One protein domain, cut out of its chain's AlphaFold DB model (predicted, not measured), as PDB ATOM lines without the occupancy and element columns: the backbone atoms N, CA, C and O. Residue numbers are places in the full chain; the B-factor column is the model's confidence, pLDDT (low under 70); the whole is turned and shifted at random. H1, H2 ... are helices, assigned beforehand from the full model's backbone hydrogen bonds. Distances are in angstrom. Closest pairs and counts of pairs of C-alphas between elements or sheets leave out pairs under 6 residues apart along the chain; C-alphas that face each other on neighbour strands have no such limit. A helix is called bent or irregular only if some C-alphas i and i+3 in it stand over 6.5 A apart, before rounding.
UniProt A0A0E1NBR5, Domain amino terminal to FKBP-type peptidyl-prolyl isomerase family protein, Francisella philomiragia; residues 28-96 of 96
ATOM      1  N   GLN A  28     -36.738 -40.977  21.256       81.19
ATOM      2  CA  GLN A  28     -35.850 -39.918  21.730       81.19
ATOM      3  C   GLN A  28     -36.632 -38.658  22.117       81.19
ATOM      4  O   GLN A  28     -36.281 -38.011  23.105       81.19
ATOM      5  N   ASP A  29     -37.704 -38.349  21.390       86.38
ATOM      6  CA  ASP A  29     -38.550 -37.183  21.649       86.38
ATOM      7  C   ASP A  29     -39.318 -37.334  22.969       86.38
ATOM      8  O   ASP A  29     -39.230 -36.461  23.835       86.38
ATOM      9  N   ASP A  30     -39.973 -38.478  23.187       87.75
ATOM     10  CA  ASP A  30     -40.698 -38.785  24.430       87.75
ATOM     11  C   ASP A  30     -39.763 -38.853  25.645       87.75
ATOM     12  O   ASP A  30     -40.083 -38.368  26.737       87.75
ATOM     13  N   LEU A  31     -38.567 -39.420  25.466       89.31
ATOM     14  CA  LEU A  31     -37.548 -39.463  26.510       89.31
ATOM     15  C   LEU A  31     -37.053 -38.053  26.853       89.31
ATOM     16  O   LEU A  31     -36.974 -37.689  28.024       89.31
ATOM     17  N   SER A  32     -36.762 -37.232  25.846       87.88
ATOM     18  CA  SER A  32     -36.275 -35.863  26.052       87.88
ATOM     19  C   SER A  32     -37.348 -34.980  26.698       87.88
ATOM     20  O   SER A  32     -37.058 -34.225  27.631       87.88
ATOM     21  N   TYR A  33     -38.602 -35.118  26.254       91.25
ATOM     22  CA  TYR A  33     -39.751 -34.424  26.829       91.25
ATOM     23  C   TYR A  33     -39.988 -34.824  28.286       91.25
ATOM     24  O   TYR A  33     -40.134 -33.952  29.139       91.25
ATOM     25  N   SER A  34     -39.994 -36.126  28.590       91.75
ATOM     26  CA  SER A  34     -40.223 -36.611  29.956       91.75
ATOM     27  C   SER A  34     -39.145 -36.130  30.927       91.75
ATOM     28  O   SER A  34     -39.487 -35.652  32.008       91.75
ATOM     29  N   VAL A  35     -37.867 -36.140  30.529       91.75
ATOM     30  CA  VAL A  35     -36.774 -35.579  31.343       91.75
ATOM     31  C   VAL A  35     -37.011 -34.093  31.631       91.75
ATOM     32  O   VAL A  35     -37.014 -33.688  32.796       91.75
ATOM     33  N   GLY A  36     -37.262 -33.283  30.596       91.00
ATOM     34  CA  GLY A  36     -37.507 -31.847  30.762       91.00
ATOM     35  C   GLY A  36     -38.744 -31.547  31.615       91.00
ATOM     36  O   GLY A  36     -38.697 -30.692  32.503       91.00
ATOM     37  N   TYR A  37     -39.831 -32.291  31.402       93.94
ATOM     38  CA  TYR A  37     -41.075 -32.160  32.157       93.94
ATOM     39  C   TYR A  37     -40.880 -32.491  33.641       93.94
ATOM     40  O   TYR A  37     -41.274 -31.704  34.503       93.94
ATOM     41  N   THR A  38     -40.235 -33.619  33.957       93.50
ATOM     42  CA  THR A  38     -39.965 -34.017  35.345       93.50
ATOM     43  C   THR A  38     -39.058 -33.008  36.050       93.50
ATOM     44  O   THR A  38     -39.342 -32.636  37.189       93.50
ATOM     45  N   MET A  39     -38.013 -32.503  35.380       91.94
ATOM     46  CA  MET A  39     -37.152 -31.449  35.934       91.94
ATOM     47  C   MET A  39     -37.936 -30.163  36.223       91.94
ATOM     48  O   MET A  39     -37.810 -29.592  37.308       91.94
ATOM     49  N   GLY A  40     -38.777 -29.722  35.284       91.88
ATOM     50  CA  GLY A  40     -39.614 -28.533  35.453       91.88
ATOM     51  C   GLY A  40     -40.648 -28.681  36.571       91.88
ATOM     52  O   GLY A  40     -40.842 -27.751  37.354       91.88
ATOM     53  N   GLN A  41     -41.275 -29.855  36.697       93.88
ATOM     54  CA  GLN A  41     -42.221 -30.146  37.776       93.88
ATOM     55  C   GLN A  41     -41.533 -30.091  39.144       93.88
ATOM     56  O   GLN A  41     -42.033 -29.419  40.045       93.88
ATOM     57  N   ALA A  42     -40.368 -30.734  39.285       90.81
ATOM     58  CA  ALA A  42     -39.592 -30.704  40.521       90.81
ATOM     59  C   ALA A  42     -39.185 -29.272  40.902       90.81
ATOM     60  O   ALA A  42     -39.357 -28.866  42.054       90.81
ATOM     61  N   LEU A  43     -38.720 -28.484  39.924       89.75
ATOM     62  CA  LEU A  43     -38.382 -27.077  40.133       89.75
ATOM     63  C   LEU A  43     -39.602 -26.283  40.610       89.75
ATOM     64  O   LEU A  43     -39.523 -25.610  41.635       89.75
ATOM     65  N   LYS A  44     -40.746 -26.406  39.927       90.00
ATOM     66  CA  LYS A  44     -41.982 -25.721  40.322       90.00
ATOM     67  C   LYS A  44     -42.404 -26.080  41.746       90.00
ATOM     68  O   LYS A  44     -42.721 -25.185  42.522       90.00
ATOM     69  N   THR A  45     -42.367 -27.359  42.113       90.88
ATOM     70  CA  THR A  45     -42.690 -27.792  43.478       90.88
ATOM     71  C   THR A  45     -41.765 -27.147  44.509       90.88
ATOM     72  O   THR A  45     -42.250 -26.643  45.520       90.88
ATOM     73  N   GLN A  46     -40.454 -27.100  44.254       85.44
ATOM     74  CA  GLN A  46     -39.503 -26.442  45.154       85.44
ATOM     75  C   GLN A  46     -39.776 -24.935  45.271       85.44
ATOM     76  O   GLN A  46     -39.694 -24.372  46.363       85.44
ATOM     77  N   MET A  47     -40.103 -24.274  44.166       86.00
ATOM     78  CA  MET A  47     -40.411 -22.846  44.150       86.00
ATOM     79  C   MET A  47     -41.694 -22.518  44.913       86.00
ATOM     80  O   MET A  47     -41.679 -21.619  45.752       86.00
ATOM     81  N   ASP A  48     -42.761 -23.289  44.686       87.88
ATOM     82  CA  ASP A  48     -44.044 -23.133  45.373       87.88
ATOM     83  C   ASP A  48     -43.877 -23.340  46.891       87.88
ATOM     84  O   ASP A  48     -44.364 -22.537  47.685       87.88
ATOM     85  N   GLN A  49     -43.120 -24.366  47.309       85.12
ATOM     86  CA  GLN A  49     -42.830 -24.633  48.726       85.12
ATOM     87  C   GLN A  49     -42.092 -23.483  49.416       85.12
ATOM     88  O   GLN A  49     -42.307 -23.225  50.597       85.12
ATOM     89  N   ASN A  50     -41.213 -22.797  48.687       80.75
ATOM     90  CA  ASN A  50     -40.415 -21.699  49.216       80.75
ATOM     91  C   ASN A  50     -41.005 -20.324  48.859       80.75
ATOM     92  O   ASN A  50     -40.318 -19.322  49.028       80.75
ATOM     93  N   ASN A  51     -42.248 -20.252  48.359       81.94
ATOM     94  CA  ASN A  51     -42.904 -19.019  47.897       81.94
ATOM     95  C   ASN A  51     -42.005 -18.140  46.999       81.94
ATOM     96  O   ASN A  51     -42.063 -16.908  47.047       81.94
ATOM     97  N   ILE A  52     -41.145 -18.765  46.191       83.00
ATOM     98  CA  ILE A  52     -40.217 -18.058  45.310       83.00
ATOM     99  C   ILE A  52     -40.920 -17.814  43.983       83.00
ATOM    100  O   ILE A  52     -41.428 -18.741  43.359       83.00
ATOM    101  N   THR A  53     -40.915 -16.563  43.531       82.88
ATOM    102  CA  THR A  53     -41.434 -16.194  42.212       82.88
ATOM    103  C   THR A  53     -40.267 -15.958  41.263       82.88
ATOM    104  O   THR A  53     -39.387 -15.152  41.557       82.88
ATOM    105  N   THR A  54     -40.263 -16.633  40.116       85.12
ATOM    106  CA  THR A  54     -39.346 -16.344  39.004       85.12
ATOM    107  C   THR A  54     -40.120 -16.144  37.720       85.12
ATOM    108  O   THR A  54     -41.264 -16.577  37.590       85.12
ATOM    109  N   ASP A  55     -39.459 -15.536  36.743       89.50
ATOM    110  CA  ASP A  55     -39.945 -15.512  35.376       89.50
ATOM    111  C   ASP A  55     -39.677 -16.867  34.699       89.50
ATOM    112  O   ASP A  55     -38.527 -17.268  34.503       89.50
ATOM    113  N   ASN A  56     -40.748 -17.581  34.341       87.44
ATOM    114  CA  ASN A  56     -40.657 -18.880  33.674       87.44
ATOM    115  C   ASN A  56     -39.926 -18.796  32.324       87.44
ATOM    116  O   ASN A  56     -39.259 -19.756  31.941       87.44
ATOM    117  N   GLN A  57     -40.033 -17.674  31.604       92.31
ATOM    118  CA  GLN A  57     -39.362 -17.502  30.317       92.31
ATOM    119  C   GLN A  57     -37.844 -17.431  30.499       92.31
ATOM    120  O   GLN A  57     -37.106 -18.073  29.750       92.31
ATOM    121  N   GLU A  58     -37.372 -16.722  31.526       92.94
ATOM    122  CA  GLU A  58     -35.938 -16.641  31.826       92.94
ATOM    123  C   GLU A  58     -35.383 -17.958  32.379       92.94
ATOM    124  O   GLU A  58     -34.266 -18.337  32.031       92.94
ATOM    125  N   VAL A  59     -36.166 -18.716  33.156       90.75
ATOM    126  CA  VAL A  59     -35.773 -20.066  33.602       90.75
ATOM    127  C   VAL A  59     -35.589 -21.007  32.409       90.75
ATOM    128  O   VAL A  59     -34.568 -21.688  32.313       90.75
ATOM    129  N   VAL A  60     -36.544 -21.028  31.474       91.94
ATOM    130  CA  VAL A  60     -36.453 -21.860  30.261       91.94
ATOM    131  C   VAL A  60     -35.298 -21.407  29.368       91.94
ATOM    132  O   VAL A  60     -34.558 -22.251  28.858       91.94
ATOM    133  N   SER A  61     -35.101 -20.095  29.208       93.06
ATOM    134  CA  SER A  61     -33.972 -19.545  28.451       93.06
ATOM    135  C   SER A  61     -32.639 -19.966  29.068       93.06
ATOM    136  O   SER A  61     -31.795 -20.494  28.355       93.06
ATOM    137  N   GLY A  62     -32.463 -19.805  30.383       91.62
ATOM    138  CA  GLY A  62     -31.234 -20.191  31.076       91.62
ATOM    139  C   GLY A  62     -30.961 -21.696  31.025       91.62
ATOM    140  O   GLY A  62     -29.819 -22.108  30.827       91.62
ATOM    141  N   LEU A  63     -32.006 -22.528  31.136       91.62
ATOM    142  CA  LEU A  63     -31.891 -23.980  30.979       91.62
ATOM    143  C   LEU A  63     -31.459 -24.359  29.555       91.62
ATOM    144  O   LEU A  63     -30.559 -25.179  29.380       91.62
ATOM    145  N   THR A  64     -32.061 -23.733  28.544       92.56
ATOM    146  CA  THR A  64     -31.727 -23.959  27.130       92.56
ATOM    147  C   THR A  64     -30.296 -23.522  26.821       92.56
ATOM    148  O   THR A  64     -29.546 -24.264  26.182       92.56
ATOM    149  N   ASP A  65     -29.884 -22.353  27.315       93.94
ATOM    150  CA  ASP A  65     -28.526 -21.835  27.141       93.94
ATOM    151  C   ASP A  65     -27.497 -22.773  27.793       93.94
ATOM    152  O   ASP A  65     -26.487 -23.109  27.175       93.94
ATOM    153  N   GLY A  66     -27.786 -23.275  28.999       90.69
ATOM    154  CA  GLY A  66     -26.931 -24.227  29.710       90.69
ATOM    155  C   GLY A  66     -26.795 -25.582  29.008       90.69
ATOM    156  O   GLY A  66     -25.684 -26.090  28.879       90.69
ATOM    157  N   ILE A  67     -27.900 -26.155  28.515       92.25
ATOM    158  CA  ILE A  67     -27.894 -27.448  27.801       92.25
ATOM    159  C   ILE A  67     -27.209 -27.324  26.435       92.25
ATOM    160  O   ILE A  67     -26.474 -28.222  26.029       92.25
ATOM    161  N   SER A  68     -27.424 -26.213  25.726       93.44
ATOM    162  CA  SER A  68     -26.805 -25.967  24.415       93.44
ATOM    163  C   SER A  68     -25.327 -25.574  24.497       93.44
ATOM    164  O   SER A  68     -24.657 -25.511  23.467       93.44
ATOM    165  N   GLY A  69     -24.805 -25.298  25.700       91.38
ATOM    166  CA  GLY A  69     -23.457 -24.757  25.884       91.38
ATOM    167  C   GLY A  69     -23.311 -23.321  25.369       91.38
ATOM    168  O   GLY A  69     -22.198 -22.874  25.084       91.38
ATOM    169  N   SER A  70     -24.427 -22.602  25.222       91.81
ATOM    170  CA  SER A  70     -24.438 -21.208  24.791       91.81
ATOM    171  C   SER A  70     -23.830 -20.301  25.857       91.81
ATOM    172  O   SER A  70     -23.802 -20.599  27.053       91.81
ATOM    173  N   LYS A  71     -23.332 -19.143  25.420       89.00
ATOM    174  CA  LYS A  71     -22.802 -18.140  26.341       89.00
ATOM    175  C   LYS A  71     -23.937 -17.619  27.226       89.00
ATOM    176  O   LYS A  71     -24.886 -17.034  26.715       89.00
ATOM    177  N   SER A  72     -23.794 -17.785  28.540       90.50
ATOM    178  CA  SER A  72     -24.744 -17.248  29.518       90.50
ATOM    179  C   SER A  72     -24.956 -15.743  29.330       90.50
ATOM    180  O   SER A  72     -23.999 -14.990  29.113       90.50
ATOM    181  N   LYS A  73     -26.213 -15.302  29.475       91.62
ATOM    182  CA  LYS A  73     -26.581 -13.878  29.539       91.62
ATOM    183  C   LYS A  73     -25.952 -13.168  30.744       91.62
ATOM    184  O   LYS A  73     -25.788 -11.952  30.716       91.62
ATOM    185  N   LEU A  74     -25.623 -13.919  31.794       92.25
ATOM    186  CA  LEU A  74     -25.077 -13.411  33.047       92.25
ATOM    187  C   LEU A  74     -23.591 -13.751  33.177       92.25
ATOM    188  O   LEU A  74     -23.140 -14.834  32.795       92.25
ATOM    189  N   THR A  75     -22.825 -12.845  33.783       93.75
ATOM    190  CA  THR A  75     -21.461 -13.160  34.223       93.75
ATOM    191  C   THR A  75     -21.485 -14.148  35.401       93.75
ATOM    192  O   THR A  75     -22.505 -14.257  36.092       93.75
ATOM    193  N   PRO A  76     -20.374 -14.854  35.686       90.50
ATOM    194  CA  PRO A  76     -20.280 -15.721  36.863       90.50
ATOM    195  C   PRO A  76     -20.653 -15.007  38.170       90.50
ATOM    196  O   PRO A  76     -21.438 -15.536  38.954       90.50
ATOM    197  N   ASP A  77     -20.182 -13.772  38.353       93.56
ATOM    198  CA  ASP A  77     -20.468 -12.969  39.548       93.56
ATOM    199  C   ASP A  77     -21.952 -12.594  39.651       93.56
ATOM    200  O   ASP A  77     -22.541 -12.619  40.733       93.56
ATOM    201  N   GLN A  78     -22.593 -12.270  38.522       92.31
ATOM    202  CA  GLN A  78     -24.029 -11.988  38.483       92.31
ATOM    203  C   GLN A  78     -24.851 -13.233  38.826       92.31
ATOM    204  O   GLN A  78     -25.799 -13.132  39.604       92.31
ATOM    205  N   MET A  79     -24.467 -14.406  38.310       92.06
ATOM    206  CA  MET A  79     -25.113 -15.674  38.667       92.06
ATOM    207  C   MET A  79     -24.945 -15.989  40.153       92.06
ATOM    208  O   MET A  79     -25.920 -16.337  40.817       92.06
ATOM    209  N   GLN A  80     -23.741 -15.817  40.704       92.56
ATOM    210  CA  GLN A  80     -23.488 -16.055  42.124       92.56
ATOM    211  C   GLN A  80     -24.335 -15.134  43.010       92.56
ATOM    212  O   GLN A  80     -24.992 -15.604  43.939       92.56
ATOM    213  N   ASN A  81     -24.383 -13.841  42.689       93.75
ATOM    214  CA  ASN A  81     -25.206 -12.881  43.421       93.75
ATOM    215  C   ASN A  81     -26.703 -13.206  43.320       93.75
ATOM    216  O   ASN A  81     -27.405 -13.153  44.331       93.75
ATOM    217  N   ALA A  82     -27.192 -13.597  42.141       90.62
ATOM    218  CA  ALA A  82     -28.580 -14.018  41.962       90.62
ATOM    219  C   ALA A  82     -28.912 -15.273  42.792       90.62
ATOM    220  O   ALA A  82     -29.958 -15.333  43.434       90.62
ATOM    221  N   MET A  83     -27.999 -16.247  42.858       89.19
ATOM    222  CA  MET A  83     -28.171 -17.457  43.674       89.19
ATOM    223  C   MET A  83     -28.134 -17.178  45.178       89.19
ATOM    224  O   MET A  83     -28.843 -17.832  45.944       89.19
ATOM    225  N   LEU A  84     -27.345 -16.201  45.630       91.06
ATOM    226  CA  LEU A  84     -27.383 -15.747  47.023       91.06
ATOM    227  C   LEU A  84     -28.736 -15.110  47.360       91.06
ATOM    228  O   LEU A  84     -29.307 -15.411  48.408       91.06
ATOM    229  N   GLN A  85     -29.281 -14.282  46.465       87.06
ATOM    230  CA  GLN A  85     -30.605 -13.680  46.650       87.06
ATOM    231  C   GLN A  85     -31.717 -14.733  46.656       87.06
ATOM    232  O   GLN A  85     -32.586 -14.689  47.524       87.06
ATOM    233  N   PHE A  86     -31.656 -15.717  45.754       85.62
ATOM    234  CA  PHE A  86     -32.593 -16.842  45.726       85.62
ATOM    235  C   PHE A  86     -32.613 -17.599  47.064       85.62
ATOM    236  O   PHE A  86     -33.676 -17.841  47.631       85.62
ATOM    237  N   GLN A  87     -31.437 -17.909  47.621       84.75
ATOM    238  CA  GLN A  87     -31.326 -18.570  48.927       84.75
ATOM    239  C   GLN A  87     -31.885 -17.711  50.068       84.75
ATOM    240  O   GLN A  87     -32.593 -18.220  50.935       84.75
ATOM    241  N   GLN A  88     -31.602 -16.405  50.073       86.06
ATOM    242  CA  GLN A  88     -32.149 -15.491  51.080       86.06
ATOM    243  C   GLN A  88     -33.679 -15.430  51.026       86.06
ATOM    244  O   GLN A  88     -34.325 -15.461  52.073       86.06
ATOM    245  N   GLN A  89     -34.259 -15.386  49.822       81.31
ATOM    246  CA  GLN A  89     -35.710 -15.405  49.628       81.31
ATOM    247  C   GLN A  89     -36.329 -16.717  50.121       81.31
ATOM    248  O   GLN A  89     -37.321 -16.677  50.847       81.31
ATOM    249  N   ALA A  90     -35.699 -17.857  49.825       80.56
ATOM    250  CA  ALA A  90     -36.142 -19.161  50.313       80.56
ATOM    251  C   ALA A  90     -36.175 -19.220  51.852       80.56
ATOM    252  O   ALA A  90     -37.173 -19.624  52.447       80.56
ATOM    253  N   VAL A  91     -35.112 -18.750  52.519       82.94
ATOM    254  CA  VAL A  91     -35.038 -18.708  53.991       82.94
ATOM    255  C   VAL A  91     -36.069 -17.745  54.583       82.94
ATOM    256  O   VAL A  91     -36.647 -18.029  55.631       82.94
ATOM    257  N   ALA A  92     -36.304 -16.598  53.945       77.88
ATOM    258  CA  ALA A  92     -37.305 -15.637  54.398       77.88
ATOM    259  C   ALA A  92     -38.733 -16.193  54.285       77.88
ATOM    260  O   ALA A  92     -39.557 -15.936  55.163       77.88
ATOM    261  N   ALA A  93     -39.014 -16.976  53.244       70.12
ATOM    262  CA  ALA A  93     -40.307 -17.614  53.040       70.12
ATOM    263  C   ALA A  93     -40.595 -18.749  54.032       70.12
ATOM    264  O   ALA A  93     -41.745 -18.931  54.405       70.12
ATOM    265  N   GLN A  94     -39.570 -19.468  54.504       65.50
ATOM    266  CA  GLN A  94     -39.717 -20.515  55.531       65.50
ATOM    267  C   GLN A  94     -39.970 -19.970  56.947       65.50
ATOM    268  O   GLN A  94     -40.344 -20.723  57.841       65.50
ATOM    269  N   LYS A  95     -39.709 -18.677  57.182       60.78
ATOM    270  CA  LYS A  95     -39.863 -18.023  58.495       60.78
ATOM    271  C   LYS A  95     -41.222 -17.337  58.691       60.78
ATOM    272  O   LYS A  95     -41.423 -16.727  59.741       60.78
ATOM    273  N   LYS A  96     -42.104 -17.379  57.694       50.22
ATOM    274  CA  LYS A  96     -43.488 -16.897  57.775       50.22
ATOM    275  C   LYS A  96     -44.443 -18.069  57.921       50.22
ATOM    276  O   LYS A  96     -45.470 -17.860  58.599       50.22
TER     277      LYS A  96
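AT A GLANCE: This is residues 28 to 96 of the 96 residues of the protein "Domain amino terminal to FKBP-type peptidyl-prolyl isomerase family protein" of Francisella philomiragia (UniProt A0A0E1NBR5). Two long helices, H1 and H3, make a loose, flat V, both running toward its corner, where their last turns come near each other. The shorter H2 runs back from the corner side into the mouth of the V, nearer to H1 than to H3; no two of the helices touch, and the first part of H1, residues 28 to 35, and residues 75 to 81, of which 76 to 81 belong to H3, stick out free. The printed part has 69 residues with three named helices, H1, H2 and H3 in that order along the chain, and no named strand; the class is all helix. The whole is loose, with a radius of gyration of the C-alphas of 13.9 A, and spans 43 by 27 by 14 A.

HOW THE PARTS SIT: H1, residues 28 to 49, is the longest helix by residues, with 22. H2, residues 56 to 68, is near H1: no pair of their C-alphas lies within 8 A, but 6 pairs lie within 10 A. H3, residues 76 to 94, is near H1 as well, again with no pair of C-alphas within 8 A and 6 pairs within 10 A. H2 and H3 are apart, with no C-alpha of the one within 8 A of the other. In H1, H2 and H3 every pair of O of residue i and N of residue i+4 is within hydrogen-bond range.

IN THESE COORDINATES: H1 begins at C-alpha 28, Gln, at (-35.850, -39.918, 21.730), and ends at C-alpha 49, also Gln, at (-42.830, -24.633, 48.726), 31.8 A from first to last C-alpha. Along it z rises, while along H2 z falls. H2 has 13 residues, from Asn 56 to Ser 68, and is 18.1 A long; its C-alpha 56 is at (-40.657, -18.880, 33.674). H3 has 19 residues, from Pro 76 to Gln 94, and is 27.4 A long; in it z rises again, to C-alpha 94 at (-39.717, -20.515, 55.531). None of the three helices is bent or irregular.

THE WHOLE: The two C-alphas farthest apart are those of Gln 28 and Lys 96, the first and last printed, at 43.4 A. Without the stretches that stand free, the body has 54 residues, spans 38 by 25 by 14 A and has a radius of gyration of 12.5 A. The printed part has no cut, and Lys 96 is the chain's last residue. Both links are short but not tight: six residues between H1 and H2, seven between H2 and H3. The mean pLDDT of the printed part is 87.6; residues 94 to 96 are under 70.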